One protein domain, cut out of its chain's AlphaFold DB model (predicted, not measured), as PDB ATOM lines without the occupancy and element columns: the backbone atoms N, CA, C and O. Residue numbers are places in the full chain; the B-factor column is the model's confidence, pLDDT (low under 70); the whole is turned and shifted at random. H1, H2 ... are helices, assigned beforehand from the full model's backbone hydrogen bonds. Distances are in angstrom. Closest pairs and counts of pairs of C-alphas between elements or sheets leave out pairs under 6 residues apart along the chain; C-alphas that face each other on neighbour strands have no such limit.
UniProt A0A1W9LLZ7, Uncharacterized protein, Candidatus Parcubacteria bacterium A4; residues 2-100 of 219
ATOM      1  N   ALA A   2     -33.015 -36.711  -5.877       82.38
ATOM      2  CA  ALA A   2     -34.102 -35.960  -5.229       82.38
ATOM      3  C   ALA A   2     -34.789 -36.708  -4.070       82.38
ATOM      4  O   ALA A   2     -35.171 -36.081  -3.093       82.38
ATOM      5  N   VAL A   3     -34.862 -38.045  -4.133       85.00
ATOM      6  CA  VAL A   3     -35.366 -38.886  -3.031       85.00
ATOM      7  C   VAL A   3     -34.575 -38.661  -1.736       85.00
ATOM      8  O   VAL A   3     -35.169 -38.497  -0.679       85.00
ATOM      9  N   TYR A   4     -33.242 -38.580  -1.808       87.12
ATOM     10  CA  TYR A   4     -32.406 -38.348  -0.625       87.12
ATOM     11  C   TYR A   4     -32.528 -36.921  -0.096       87.12
ATOM     12  O   TYR A   4     -32.499 -36.726   1.109       87.12
ATOM     13  N   ILE A   5     -32.720 -35.938  -0.980       84.88
ATOM     14  CA  ILE A   5     -32.990 -34.549  -0.578       84.88
ATOM     15  C   ILE A   5     -34.319 -34.462   0.171       84.88
ATOM     16  O   ILE A   5     -34.398 -33.780   1.182       84.88
ATOM     17  N   LEU A   6     -35.340 -35.191  -0.278       86.19
ATOM     18  CA  LEU A   6     -36.624 -35.244   0.416       86.19
ATOM     19  C   LEU A   6     -36.491 -35.869   1.807       86.19
ATOM     20  O   LEU A   6     -37.045 -35.342   2.761       86.19
ATOM     21  N   ILE A   7     -35.734 -36.961   1.931       87.06
ATOM     22  CA  ILE A   7     -35.548 -37.659   3.211       87.06
ATOM     23  C   ILE A   7     -34.682 -36.847   4.187       87.06
ATOM     24  O   ILE A   7     -34.969 -36.816   5.376       87.06
ATOM     25  N   VAL A   8     -33.604 -36.221   3.703       86.94
ATOM     26  CA  VAL A   8     -32.586 -35.576   4.553       86.94
ATOM     27  C   VAL A   8     -32.878 -34.097   4.801       86.94
ATOM     28  O   VAL A   8     -32.515 -33.574   5.848       86.94
ATOM     29  N   GLU A   9     -33.483 -33.404   3.839       81.31
ATOM     30  CA  GLU A   9     -33.658 -31.945   3.868       81.31
ATOM     31  C   GLU A   9     -35.138 -31.523   3.928       81.31
ATOM     32  O   GLU A   9     -35.415 -30.330   3.904       81.31
ATOM     33  N   ASP A  10     -36.075 -32.481   3.985       84.12
ATOM     34  CA  ASP A  10     -37.543 -32.298   4.018       84.12
ATOM     35  C   ASP A  10     -38.112 -31.398   2.899       84.12
ATOM     36  O   ASP A  10     -39.206 -30.839   2.986       84.12
ATOM     37  N   ILE A  11     -37.387 -31.283   1.782       83.00
ATOM     38  CA  ILE A  11     -37.853 -30.560   0.595       83.00
ATOM     39  C   ILE A  11     -38.661 -31.527  -0.268       83.00
ATOM     40  O   ILE A  11     -38.175 -32.591  -0.653       83.00
ATOM     41  N   LYS A  12     -39.899 -31.157  -0.609       83.31
ATOM     42  CA  LYS A  12     -40.843 -32.037  -1.317       83.31
ATOM     43  C   LYS A  12     -41.091 -31.592  -2.756       83.31
ATOM     44  O   LYS A  12     -40.880 -30.444  -3.138       83.31
ATOM     45  N   GLY A  13     -41.572 -32.531  -3.567       82.50
ATOM     46  CA  GLY A  13     -42.050 -32.260  -4.922       82.50
ATOM     47  C   GLY A  13     -40.971 -31.742  -5.880       82.50
ATOM     48  O   GLY A  13     -39.851 -32.252  -5.926       82.50
ATOM     49  N   MET A  14     -41.335 -30.745  -6.689       79.69
ATOM     50  CA  MET A  14     -40.471 -30.205  -7.745       79.69
ATOM     51  C   MET A  14     -39.240 -29.475  -7.192       79.69
ATOM     52  O   MET A  14     -38.182 -29.491  -7.821       79.69
ATOM     53  N   ASP A  15     -39.341 -28.895  -6.001       81.56
ATOM     54  CA  ASP A  15     -38.243 -28.156  -5.378       81.56
ATOM     55  C   ASP A  15     -37.072 -29.086  -5.037       81.56
ATOM     56  O   ASP A  15     -35.911 -28.749  -5.275       81.56
ATOM     57  N   ALA A  16     -37.367 -30.323  -4.626       84.12
ATOM     58  CA  ALA A  16     -36.361 -31.359  -4.403       84.12
ATOM     59  C   ALA A  16     -35.636 -31.742  -5.702       84.12
ATOM     60  O   ALA A  16     -34.420 -31.956  -5.716       84.12
ATOM     61  N   LEU A  17     -36.371 -31.807  -6.817       83.56
ATOM     62  CA  LEU A  17     -35.803 -32.095  -8.136       83.56
ATOM     63  C   LEU A  17     -34.896 -30.959  -8.600       83.56
ATOM     64  O   LEU A  17     -33.777 -31.215  -9.046       83.56
ATOM     65  N   MET A  18     -35.341 -29.716  -8.453       82.75
ATOM     66  CA  MET A  18     -34.575 -28.534  -8.844       82.75
ATOM     67  C   MET A  18     -33.303 -28.397  -8.016       82.75
ATOM     68  O   MET A  18     -32.225 -28.204  -8.581       82.75
ATOM     69  N   LYS A  19     -33.398 -28.618  -6.703       84.88
ATOM     70  CA  LYS A  19     -32.233 -28.675  -5.826       84.88
ATOM     71  C   LYS A  19     -31.280 -29.803  -6.227       84.88
ATOM     72  O   LYS A  19     -30.073 -29.587  -6.317       84.88
ATOM     73  N   SER A  20     -31.805 -30.983  -6.577       85.44
ATOM     74  CA  SER A  20     -30.988 -32.103  -7.074       85.44
ATOM     75  C   SER A  20     -30.281 -31.793  -8.393       85.44
ATOM     76  O   SER A  20     -29.119 -32.155  -8.570       85.44
ATOM     77  N   ARG A  21     -30.955 -31.084  -9.304       86.44
ATOM     78  CA  ARG A  21     -30.376 -30.636 -10.570       86.44
ATOM     79  C   ARG A  21     -29.253 -29.650 -10.313       86.44
ATOM     80  O   ARG A  21     -28.213 -29.739 -10.955       86.44
ATOM     81  N   GLU A  22     -29.450 -28.744  -9.362       86.56
ATOM     82  CA  GLU A  22     -28.437 -27.770  -8.994       86.56
ATOM     83  C   GLU A  22     -27.200 -28.474  -8.425       86.56
ATOM     84  O   GLU A  22     -26.111 -28.210  -8.918       86.56
ATOM     85  N   TYR A  23     -27.317 -29.463  -7.530       85.38
ATOM     86  CA  TYR A  23     -26.160 -30.266  -7.078       85.38
ATOM     87  C   TYR A  23     -25.333 -30.881  -8.214       85.38
ATOM     88  O   TYR A  23     -24.118 -31.028  -8.092       85.38
ATOM     89  N   ILE A  24     -25.979 -31.221  -9.327       87.25
ATOM     90  CA  ILE A  24     -25.355 -31.893 -10.470       87.25
ATOM     91  C   ILE A  24     -24.877 -30.885 -11.537       87.25
ATOM     92  O   ILE A  24     -24.066 -31.219 -12.409       87.25
ATOM     93  N   ARG A  25     -25.337 -29.631 -11.480       85.00
ATOM     94  CA  ARG A  25     -25.040 -28.594 -12.473       85.00
ATOM     95  C   ARG A  25     -23.531 -28.337 -12.553       85.00
ATOM     96  O   ARG A  25     -22.890 -28.036 -11.551       85.00
ATOM     97  N   GLY A  26     -22.972 -28.489 -13.755       86.44
ATOM     98  CA  GLY A  26     -21.531 -28.373 -14.027       86.44
ATOM     99  C   GLY A  26     -20.730 -29.678 -13.905       86.44
ATOM    100  O   GLY A  26     -19.611 -29.739 -14.398       86.44
ATOM    101  N   ARG A  27     -21.287 -30.745 -13.312       86.50
ATOM    102  CA  ARG A  27     -20.642 -32.075 -13.210       86.50
ATOM    103  C   ARG A  27     -21.554 -33.217 -13.668       86.50
ATOM    104  O   ARG A  27     -21.356 -34.367 -13.281       86.50
ATOM    105  N   TRP A  28     -22.553 -32.904 -14.494       89.88
ATOM    106  CA  TRP A  28     -23.610 -33.842 -14.875       89.88
ATOM    107  C   TRP A  28     -23.077 -35.140 -15.474       89.88
ATOM    108  O   TRP A  28     -23.448 -36.217 -15.014       89.88
ATOM    109  N   LEU A  29     -22.138 -35.042 -16.414       91.38
ATOM    110  CA  LEU A  29     -21.584 -36.211 -17.089       91.38
ATOM    111  C   LEU A  29     -20.803 -37.120 -16.125       91.38
ATOM    112  O   LEU A  29     -20.934 -38.338 -16.173       91.38
ATOM    113  N   SER A  30     -20.036 -36.542 -15.197       89.06
ATOM    114  CA  SER A  30     -19.283 -37.313 -14.201       89.06
ATOM    115  C   SER A  30     -20.206 -38.047 -13.229       89.06
ATOM    116  O   SER A  30     -19.933 -39.188 -12.865       89.06
ATOM    117  N   VAL A  31     -21.305 -37.411 -12.814       90.94
ATOM    118  CA  VAL A  31     -22.321 -38.054 -11.967       90.94
ATOM    119  C   VAL A  31     -23.032 -39.157 -12.742       90.94
ATOM    120  O   VAL A  31     -23.193 -40.252 -12.215       90.94
ATOM    121  N   PHE A  32     -23.402 -38.899 -13.997       92.56
ATOM    122  CA  PHE A  32     -24.052 -39.877 -14.862       92.56
ATOM    123  C   PHE A  32     -23.220 -41.153 -15.001       92.56
ATOM    124  O   PHE A  32     -23.721 -42.231 -14.701       92.56
ATOM    125  N   TRP A  33     -21.934 -41.043 -15.344       93.81
ATOM    126  CA  TRP A  33     -21.060 -42.214 -15.469       93.81
ATOM    127  C   TRP A  33     -20.852 -42.952 -14.151       93.81
ATOM    128  O   TRP A  33     -20.840 -44.181 -14.136       93.81
ATOM    129  N   ARG A  34     -20.755 -42.225 -13.033       92.00
ATOM    130  CA  ARG A  34     -20.669 -42.841 -11.703       92.00
ATOM    131  C   ARG A  34     -21.917 -43.639 -11.349       92.00
ATOM    132  O   ARG A  34     -21.785 -44.599 -10.606       92.00
ATOM    133  N   LEU A  35     -23.093 -43.267 -11.852       92.00
ATOM    134  CA  LEU A  35     -24.338 -44.014 -11.644       92.00
ATOM    135  C   LEU A  35     -24.508 -45.156 -12.646       92.00
ATOM    136  O   LEU A  35     -24.892 -46.263 -12.272       92.00
ATOM    137  N   LEU A  36     -24.198 -44.894 -13.913       94.56
ATOM    138  CA  LEU A  36     -24.374 -45.838 -15.004       94.56
ATOM    139  C   LEU A  36     -23.419 -47.024 -14.874       94.56
ATOM    140  O   LEU A  36     -23.868 -48.158 -14.977       94.56
ATOM    141  N   PHE A  37     -22.130 -46.789 -14.623       94.94
ATOM    142  CA  PHE A  37     -21.112 -47.845 -14.622       94.94
ATOM    143  C   PHE A  37     -21.409 -49.005 -13.649       94.94
ATOM    144  O   PHE A  37     -21.486 -50.146 -14.105       94.94
ATOM    145  N   PRO A  38     -21.650 -48.772 -12.343       93.38
ATOM    146  CA  PRO A  38     -21.992 -49.858 -11.426       93.38
ATOM    147  C   PRO A  38     -23.351 -50.485 -11.751       93.38
ATOM    148  O   PRO A  38     -23.520 -51.686 -11.568       93.38
ATOM    149  N   SER A  39     -24.304 -49.709 -12.277       92.19
ATOM    150  CA  SER A  39     -25.605 -50.245 -12.692       92.19
ATOM    151  C   SER A  39     -25.471 -51.200 -13.883       92.19
ATOM    152  O   SER A  39     -26.069 -52.272 -13.872       92.19
ATOM    153  N   LEU A  40     -24.647 -50.859 -14.881       95.06
ATOM    154  CA  LEU A  40     -24.328 -51.754 -15.996       95.06
ATOM    155  C   LEU A  40     -23.578 -52.996 -15.527       95.06
ATOM    156  O   LEU A  40     -23.881 -54.090 -15.989       95.06
ATOM    157  N   LEU A  41     -22.638 -52.847 -14.593       94.81
ATOM    158  CA  LEU A  41     -21.897 -53.978 -14.043       94.81
ATOM    159  C   LEU A  41     -22.845 -54.988 -13.389       94.81
ATOM    160  O   LEU A  41     -22.766 -56.175 -13.685       94.81
ATOM    161  N   VAL A  42     -23.794 -54.526 -12.572       94.81
ATOM    162  CA  VAL A  42     -24.836 -55.391 -11.994       94.81
ATOM    163  C   VAL A  42     -25.733 -55.984 -13.086       94.81
ATOM    164  O   VAL A  42     -26.063 -57.167 -13.023       94.81
ATOM    165  N   ALA A  43     -26.086 -55.210 -14.117       94.25
ATOM    166  CA  ALA A  43     -26.911 -55.682 -15.228       94.25
ATOM    167  C   ALA A  43     -26.248 -56.812 -16.035       94.25
ATOM    168  O   ALA A  43     -26.952 -57.720 -16.470       94.25
ATOM    169  N   ILE A  44     -24.917 -56.806 -16.189       95.44
ATOM    170  CA  ILE A  44     -24.166 -57.880 -16.866       95.44
ATOM    171  C   ILE A  44     -24.362 -59.227 -16.162       95.44
ATOM    172  O   ILE A  44     -24.439 -60.246 -16.836       95.44
ATOM    173  N   PHE A  45     -24.480 -59.243 -14.832       92.94
ATOM    174  CA  PHE A  45     -24.763 -60.469 -14.077       92.94
ATOM    175  C   PHE A  45     -26.261 -60.769 -14.001       92.94
ATOM    176  O   PHE A  45     -26.666 -61.925 -14.089       92.94
ATOM    177  N   PHE A  46     -27.094 -59.737 -13.868       94.00
ATOM    178  CA  PHE A  46     -28.538 -59.894 -13.724       94.00
ATOM    179  C   PHE A  46     -29.220 -60.385 -15.009       94.00
ATOM    180  O   PHE A  46     -30.076 -61.258 -14.942       94.00
ATOM    181  N   LEU A  47     -28.839 -59.862 -16.180       94.81
ATOM    182  CA  LEU A  47     -29.430 -60.242 -17.469       94.81
ATOM    183  C   LEU A  47     -29.325 -61.748 -17.767       94.81
ATOM    184  O   LEU A  47     -30.367 -62.368 -17.970       94.81
ATOM    185  N   PRO A  48     -28.137 -62.381 -17.774       94.81
ATOM    186  CA  PRO A  48     -28.039 -63.819 -18.014       94.81
ATOM    187  C   PRO A  48     -28.751 -64.618 -16.921       94.81
ATOM    188  O   PRO A  48     -29.433 -65.591 -17.234       94.81
ATOM    189  N   LEU A  49     -28.671 -64.179 -15.660       93.75
ATOM    190  CA  LEU A  49     -29.373 -64.818 -14.548       93.75
ATOM    191  C   LEU A  49     -30.893 -64.816 -14.752       93.75
ATOM    192  O   LEU A  49     -31.535 -65.832 -14.507       93.75
ATOM    193  N   PHE A  50     -31.453 -63.713 -15.249       94.50
ATOM    194  CA  PHE A  50     -32.877 -63.569 -15.548       94.50
ATOM    195  C   PHE A  50     -33.345 -64.509 -16.662       94.50
ATOM    196  O   PHE A  50     -34.463 -65.014 -16.608       94.50
ATOM    197  N   PHE A  51     -32.514 -64.753 -17.679       95.50
ATOM    198  CA  PHE A  51     -32.847 -65.719 -18.727       95.50
ATOM    199  C   PHE A  51     -32.719 -67.159 -18.222       95.50
ATOM    200  O   PHE A  51     -33.614 -67.970 -18.457       95.50
ATOM    201  N   ILE A  52     -31.650 -67.471 -17.484       94.38
ATOM    202  CA  ILE A  52     -31.404 -68.807 -16.920       94.38
ATOM    203  C   ILE A  52     -32.488 -69.183 -15.900       94.38
ATOM    204  O   ILE A  52     -32.953 -70.323 -15.893       94.38
ATOM    205  N   SER A  53     -32.948 -68.232 -15.078       93.81
ATOM    206  CA  SER A  53     -33.972 -68.470 -14.052       93.81
ATOM    207  C   SER A  53     -35.305 -68.956 -14.629       93.81
ATOM    208  O   SER A  53     -36.058 -69.616 -13.915       93.81
ATOM    209  N   LYS A  54     -35.603 -68.693 -15.914       94.75
ATOM    210  CA  LYS A  54     -36.842 -69.162 -16.566       94.75
ATOM    211  C   LYS A  54     -36.849 -70.660 -16.849       94.75
ATOM    212  O   LYS A  54     -37.924 -71.238 -16.968       94.75
ATOM    213  N   PHE A  55     -35.677 -71.284 -16.929       94.25
ATOM    214  CA  PHE A  55     -35.536 -72.717 -17.194       94.25
ATOM    215  C   PHE A  55     -35.437 -73.560 -15.915       94.25
ATOM    216  O   PHE A  55     -35.462 -74.787 -15.991       94.25
ATOM    217  N   ILE A  56     -35.334 -72.926 -14.741       92.94
ATOM    218  CA  ILE A  56     -35.166 -73.602 -13.451       92.94
ATOM    219  C   ILE A  56     -36.480 -73.503 -12.658       92.94
ATOM    220  O   ILE A  56     -36.981 -72.392 -12.448       92.94
ATOM    221  N   PRO A  57     -37.047 -74.621 -12.162       92.94
ATOM    222  CA  PRO A  57     -38.183 -74.555 -11.249       92.94
ATOM    223  C   PRO A  57     -37.772 -73.766 -10.002       92.94
ATOM    224  O   PRO A  57     -36.698 -73.988  -9.453       92.94
ATOM    225  N   PHE A  58     -38.616 -72.833  -9.560       90.38
ATOM    226  CA  PHE A  58     -38.304 -71.913  -8.457       90.38
ATOM    227  C   PHE A  58     -37.187 -70.883  -8.737       90.38
ATOM    228  O   PHE A  58     -36.666 -70.274  -7.803       90.38
ATOM    229  N   GLY A  59     -36.864 -70.596 -10.004       90.62
ATOM    230  CA  GLY A  59     -35.860 -69.588 -10.381       90.62
ATOM    231  C   GLY A  59     -36.098 -68.177  -9.815       90.62
ATOM    232  O   GLY A  59     -35.153 -67.401  -9.674       90.62
ATOM    233  N   PHE A  60     -37.324 -67.857  -9.390       90.44
ATOM    234  CA  PHE A  60     -37.641 -66.600  -8.707       90.44
ATOM    235  C   PHE A  60     -36.884 -66.410  -7.381       90.44
ATOM    236  O   PHE A  60     -36.575 -65.275  -7.024       90.44
ATOM    237  N   PHE A  61     -36.533 -67.483  -6.656       94.25
ATOM    238  CA  PHE A  61     -35.737 -67.353  -5.428       94.25
ATOM    239  C   PHE A  61     -34.314 -66.878  -5.719       94.25
ATOM    240  O   PHE A  61     -33.738 -66.145  -4.921       94.25
ATOM    241  N   VAL A  62     -33.756 -67.255  -6.869       92.12
ATOM    242  CA  VAL A  62     -32.417 -66.830  -7.284       92.12
ATOM    243  C   VAL A  62     -32.404 -65.323  -7.555       92.12
ATOM    244  O   VAL A  62     -31.523 -64.613  -7.070       92.12
ATOM    245  N   GLU A  63     -33.427 -64.817  -8.248       92.50
ATOM    246  CA  GLU A  63     -33.624 -63.377  -8.462       92.50
ATOM    247  C   GLU A  63     -33.868 -62.635  -7.136       92.50
ATOM    248  O   GLU A  63     -33.300 -61.565  -6.911       92.50
ATOM    249  N   PHE A  64     -34.658 -63.220  -6.230       93.94
ATOM    250  CA  PHE A  64     -34.929 -62.650  -4.911       93.94
ATOM    251  C   PHE A  64     -33.647 -62.499  -4.088       93.94
ATOM    252  O   PHE A  64     -33.353 -61.400  -3.615       93.94
ATOM    253  N   ILE A  65     -32.846 -63.566  -3.983       94.31
ATOM    254  CA  ILE A  65     -31.557 -63.547  -3.282       94.31
ATOM    255  C   ILE A  65     -30.641 -62.497  -3.910       94.31
ATOM    256  O   ILE A  65     -30.096 -61.665  -3.195       94.31
ATOM    257  N   PHE A  66     -30.516 -62.466  -5.238       93.62
ATOM    258  CA  PHE A  66     -29.708 -61.452  -5.915       93.62
ATOM    259  C   PHE A  66     -30.176 -60.027  -5.568       93.62
ATOM    260  O   PHE A  66     -29.373 -59.175  -5.181       93.62
ATOM    261  N   SER A  67     -31.483 -59.764  -5.635       92.12
ATOM    262  CA  SER A  67     -32.044 -58.443  -5.329       92.12
ATOM    263  C   SER A  67     -31.814 -58.018  -3.876       92.12
ATOM    264  O   SER A  67     -31.517 -56.849  -3.626       92.12
ATOM    265  N   LEU A  68     -31.860 -58.968  -2.936       95.44
ATOM    266  CA  LEU A  68     -31.668 -58.730  -1.507       95.44
ATOM    267  C   LEU A  68     -30.290 -58.132  -1.199       95.44
ATOM    268  O   LEU A  68     -30.181 -57.290  -0.314       95.44
ATOM    269  N   PHE A  69     -29.251 -58.524  -1.938       93.94
ATOM    270  CA  PHE A  69     -27.895 -58.001  -1.744       93.94
ATOM    271  C   PHE A  69     -27.611 -56.762  -2.600       93.94
ATOM    272  O   PHE A  69     -27.059 -55.775  -2.109       93.94
ATOM    273  N   PHE A  70     -27.986 -56.782  -3.881       93.81
ATOM    274  CA  PHE A  70     -27.551 -55.750  -4.828       93.81
ATOM    275  C   PHE A  70     -28.375 -54.460  -4.758       93.81
ATOM    276  O   PHE A  70     -27.813 -53.377  -4.926       93.81
ATOM    277  N   VAL A  71     -29.677 -54.529  -4.464       92.62
ATOM    278  CA  VAL A  71     -30.522 -53.329  -4.330       92.62
ATOM    279  C   VAL A  71     -30.070 -52.420  -3.177       92.62
ATOM    280  O   VAL A  71     -29.842 -51.233  -3.438       92.62
ATOM    281  N   PRO A  72     -29.887 -52.901  -1.928       94.56
ATOM    282  CA  PRO A  72     -29.425 -52.033  -0.845       94.56
ATOM    283  C   PRO A  72     -28.004 -51.518  -1.088       94.56
ATOM    284  O   PRO A  72     -27.716 -50.359  -0.789       94.56
ATOM    285  N   LEU A  73     -27.129 -52.324  -1.698       94.25
ATOM    286  CA  LEU A  73     -25.783 -51.891  -2.070       94.25
ATOM    287  C   LEU A  73     -25.822 -50.731  -3.073       94.25
ATOM    288  O   LEU A  73     -25.155 -49.712  -2.867       94.25
ATOM    289  N   LEU A  74     -26.638 -50.845  -4.126       93.31
ATOM    290  CA  LEU A  74     -26.833 -49.759  -5.081       93.31
ATOM    291  C   LEU A  74     -27.412 -48.526  -4.386       93.31
ATOM    292  O   LEU A  74     -26.923 -47.423  -4.628       93.31
ATOM    293  N   MET A  75     -28.395 -48.682  -3.497       91.25
ATOM    294  CA  MET A  75     -28.969 -47.563  -2.744       91.25
ATOM    295  C   MET A  75     -27.897 -46.817  -1.932       91.25
ATOM    296  O   MET A  75     -27.780 -45.594  -2.052       91.25
ATOM    297  N   ILE A  76     -27.069 -47.538  -1.170       93.75
ATOM    298  CA  ILE A  76     -25.975 -46.962  -0.375       93.75
ATOM    299  C   ILE A  76     -24.997 -46.209  -1.276       93.75
ATOM    300  O   ILE A  76     -24.649 -45.062  -0.998       93.75
ATOM    301  N   TYR A  77     -24.586 -46.814  -2.387       93.94
ATOM    302  CA  TYR A  77     -23.675 -46.177  -3.330       93.94
ATOM    303  C   TYR A  77     -24.256 -44.873  -3.913       93.94
ATOM    304  O   TYR A  77     -23.582 -43.839  -3.947       93.94
ATOM    305  N   HIS A  78     -25.537 -44.877  -4.293       92.00
ATOM    306  CA  HIS A  78     -26.231 -43.670  -4.745       92.00
ATOM    307  C   HIS A  78     -26.284 -42.596  -3.643       92.00
ATOM    308  O   HIS A  78     -26.088 -41.412  -3.925       92.00
ATOM    309  N   PHE A  79     -26.520 -42.987  -2.389       92.62
ATOM    310  CA  PHE A  79     -26.510 -42.069  -1.251       92.62
ATOM    311  C   PHE A  79     -25.121 -41.457  -1.008       92.62
ATOM    312  O   PHE A  79     -25.013 -40.252  -0.775       92.62
ATOM    313  N   LEU A  80     -24.046 -42.240  -1.133       93.25
ATOM    314  CA  LEU A  80     -22.672 -41.744  -1.005       93.25
ATOM    315  C   LEU A  80     -22.333 -40.708  -2.081       93.25
ATOM    316  O   LEU A  80     -21.696 -39.701  -1.773       93.25
ATOM    317  N   ILE A  81     -22.805 -40.894  -3.317       91.81
ATOM    318  CA  ILE A  81     -22.656 -39.880  -4.370       91.81
ATOM    319  C   ILE A  81     -23.414 -38.606  -4.002       91.81
ATOM    320  O   ILE A  81     -22.867 -37.516  -4.154       91.81
ATOM    321  N   TYR A  82     -24.647 -38.718  -3.503       90.25
ATOM    322  CA  TYR A  82     -25.390 -37.550  -3.023       90.25
ATOM    323  C   TYR A  82     -24.615 -36.808  -1.928       90.25
ATOM    324  O   TYR A  82     -24.413 -35.599  -2.039       90.25
ATOM    325  N   LYS A  83     -24.110 -37.528  -0.919       90.19
ATOM    326  CA  LYS A  83     -23.317 -36.943   0.168       90.19
ATOM    327  C   LYS A  83     -22.044 -36.275  -0.357       90.19
ATOM    328  O   LYS A  83     -21.719 -35.177   0.081       90.19
ATOM    329  N   ASN A  84     -21.365 -36.894  -1.325       91.12
ATOM    330  CA  ASN A  84     -20.177 -36.336  -1.972       91.12
ATOM    331  C   ASN A  84     -20.490 -35.056  -2.766       91.12
ATOM    332  O   ASN A  84     -19.744 -34.085  -2.700       91.12
ATOM    333  N   LEU A  85     -21.610 -35.016  -3.489       88.69
ATOM    334  CA  LEU A  85     -22.039 -33.811  -4.204       88.69
ATOM    335  C   LEU A  85     -22.428 -32.692  -3.239       88.69
ATOM    336  O   LEU A  85     -22.060 -31.539  -3.464       88.69
ATOM    337  N   LYS A  86     -23.119 -33.033  -2.146       86.88
ATOM    338  CA  LYS A  86     -23.462 -32.085  -1.084       86.88
ATOM    339  C   LYS A  86     -22.210 -31.518  -0.417       86.88
ATOM    340  O   LYS A  86     -22.129 -30.308  -0.246       86.88
ATOM    341  N   SER A  87     -21.209 -32.350  -0.118       86.94
ATOM    342  CA  SER A  87     -19.956 -31.887   0.493       86.94
ATOM    343  C   SER A  87     -19.127 -31.003  -0.438       86.94
ATOM    344  O   SER A  87     -18.489 -30.070   0.026       86.94
ATOM    345  N   VAL A  88     -19.128 -31.282  -1.746       86.69
ATOM    346  CA  VAL A  88     -18.367 -30.493  -2.731       86.69
ATOM    347  C   VAL A  88     -19.048 -29.160  -3.052       86.69
ATOM    348  O   VAL A  88     -18.352 -28.179  -3.297       86.69
ATOM    349  N   LYS A  89     -20.386 -29.109  -3.088       83.44
ATOM    350  CA  LYS A  89     -21.128 -27.888  -3.443       83.44
ATOM    351  C   LYS A  89     -21.463 -26.996  -2.238       83.44
ATOM    352  O   LYS A  89     -21.680 -25.804  -2.431       83.44
ATOM    353  N   GLY A  90     -21.470 -27.548  -1.026       76.31
ATOM    354  CA  GLY A  90     -21.804 -26.828   0.203       76.31
ATOM    355  C   GLY A  90     -23.311 -26.670   0.436       76.31
ATOM    356  O   GLY A  90     -24.141 -27.035  -0.406       76.31
ATOM    357  N   GLU A  91     -23.670 -26.152   1.611       72.19
ATOM    358  CA  GLU A  91     -25.051 -25.791   1.940       72.19
ATOM    359  C   GLU A  91     -25.421 -24.482   1.244       72.19
ATOM    360  O   GLU A  91     -24.780 -23.454   1.436       72.19
ATOM    361  N   PHE A  92     -26.462 -24.527   0.415       74.31
ATOM    362  CA  PHE A  92     -27.025 -23.346  -0.225       74.31
ATOM    363  C   PHE A  92     -28.493 -23.198   0.165       74.31
ATOM    364  O   PHE A  92     -29.241 -24.183   0.216       74.31
ATOM    365  N   ILE A  93     -28.907 -21.955   0.415       68.31
ATOM    366  CA  ILE A  93     -30.310 -21.608   0.632       68.31
ATOM    367  C   ILE A  93     -30.987 -21.674  -0.737       68.31
ATOM    368  O   ILE A  93     -30.738 -20.857  -1.620       68.31
ATOM    369  N   PHE A  94     -31.783 -22.721  -0.945       67.19
ATOM    370  CA  PHE A  94     -32.597 -22.857  -2.145       67.19
ATOM    371  C   PHE A  94     -33.888 -22.074  -1.929       67.19
ATOM    372  O   PHE A  94     -34.784 -22.550  -1.234       67.19
ATOM    373  N   GLU A  95     -33.985 -20.882  -2.511       73.25
ATOM    374  CA  GLU A  95     -35.266 -20.188  -2.591       73.25
ATOM    375  C   GLU A  95     -36.118 -20.845  -3.686       73.25
ATOM    376  O   GLU A  95     -35.696 -20.895  -4.850       73.25
ATOM    377  N   PRO A  96     -37.305 -21.382  -3.350       64.31
ATOM    378  CA  PRO A  96     -38.178 -21.979  -4.341       64.31
ATOM    379  C   PRO A  96     -38.679 -20.877  -5.276       64.31
ATOM    380  O   PRO A  96     -39.555 -20.080  -4.939       64.31
ATOM    381  N   ALA A  97     -38.118 -20.823  -6.481       64.56
ATOM    382  CA  ALA A  97     -38.656 -19.971  -7.525       64.56
ATOM    383  C   ALA A  97     -40.105 -20.409  -7.811       64.56
ATOM    384  O   ALA A  97     -40.361 -21.583  -8.087       64.56
ATOM    385  N   LYS A  98     -41.061 -19.465  -7.788       66.94
ATOM    386  CA  LYS A  98     -42.434 -19.670  -8.289       66.94
ATOM    387  C   LYS A  98     -42.381 -19.918  -9.800       66.94
ATOM    388  O   LYS A  98     -42.611 -19.027 -10.613       66.94
ATOM    389  N   ILE A  99     -42.034 -21.136 -10.192       65.19
ATOM    390  CA  ILE A  99     -41.924 -21.523 -11.594       65.19
ATOM    391  C   ILE A  99     -43.327 -21.757 -12.147       65.19
ATOM    392  O   ILE A  99     -44.143 -22.488 -11.581       65.19
ATOM    393  N   LYS A 100     -43.601 -21.151 -13.304       74.62
ATOM    394  CA  LYS A 100     -44.807 -21.417 -14.086       74.62
ATOM    395  C   LYS A 100     -44.784 -22.896 -14.497       74.62
ATOM    396  O   LYS A 100     -43.900 -23.313 -15.234       74.62
TER     397      LYS A 100
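AT A GLANCE: This is residues 2 to 100 of the 219 residues of an uncharacterized protein of Candidatus Parcubacteria bacterium A4 (UniProt A0A1W9LLZ7). You are looking at a long helical hairpin, H3 and H4 side by side, with two short helices, H1 and H2, at the end away from the hairpin's turn. A tail with no named element, residues 90 to 100, follows H4 at that same end. The 99 printed residues hold four named helices, H1, H2, H3 and H4 in chain order, and no named strand: the class is all helix. The whole is loose, with a radius of gyration of the C-alphas of 17.8 A, and a rod spanning 55 by 25 by 24 A.

IN THESE COORDINATES: Find C-alpha 2 at (-34.102, -35.960, -5.229), where H1, residues 2 to 9, begins; it is 10.0 A long. H2, residues 13 to 24, covers 17.6 A. From C-alpha 28 at (-23.610, -33.842, -14.875), H3 runs 40.7 A to residue 55, with a kink of 33 degrees near residue 42. H4, residues 60 to 89, runs 42.4 A to C-alpha 89 at (-21.128, -27.888, -3.443), with a kink of 28 degrees near residue 67.

HOW THE PARTS SIT: H1 touches H2, about perpendicular at 83 degrees; look at residues 16 to 20 of H2, where the closest C-alphas, of Ala 2 and Leu 17, are 5.1 A apart. H1 and H3 are apart. H2 touches H4 with residues 23 to 24 alone, closest at the C-alphas of Tyr 23 and Leu 85, 6.1 A. H3 and H4 touch as a hairpin, opposite ways at a shallow tilt of 2 degrees; their closest C-alphas, of Ser 53 and Phe 60, are 6.7 A apart. Every O i to N i+4 pair is within hydrogen-bond range in H1, against 7 of 8 in H2, 19 of 24 in H3 and 25 of 26 in H4.

THE WHOLE: The C-alphas farthest apart, of Pro 57 and Glu 95, are 55.1 A apart. The printed part has no cut, and its three links between helices are tight. Look for low confidence, pLDDT under 70, at residues 93 to 94 and 96 to 99.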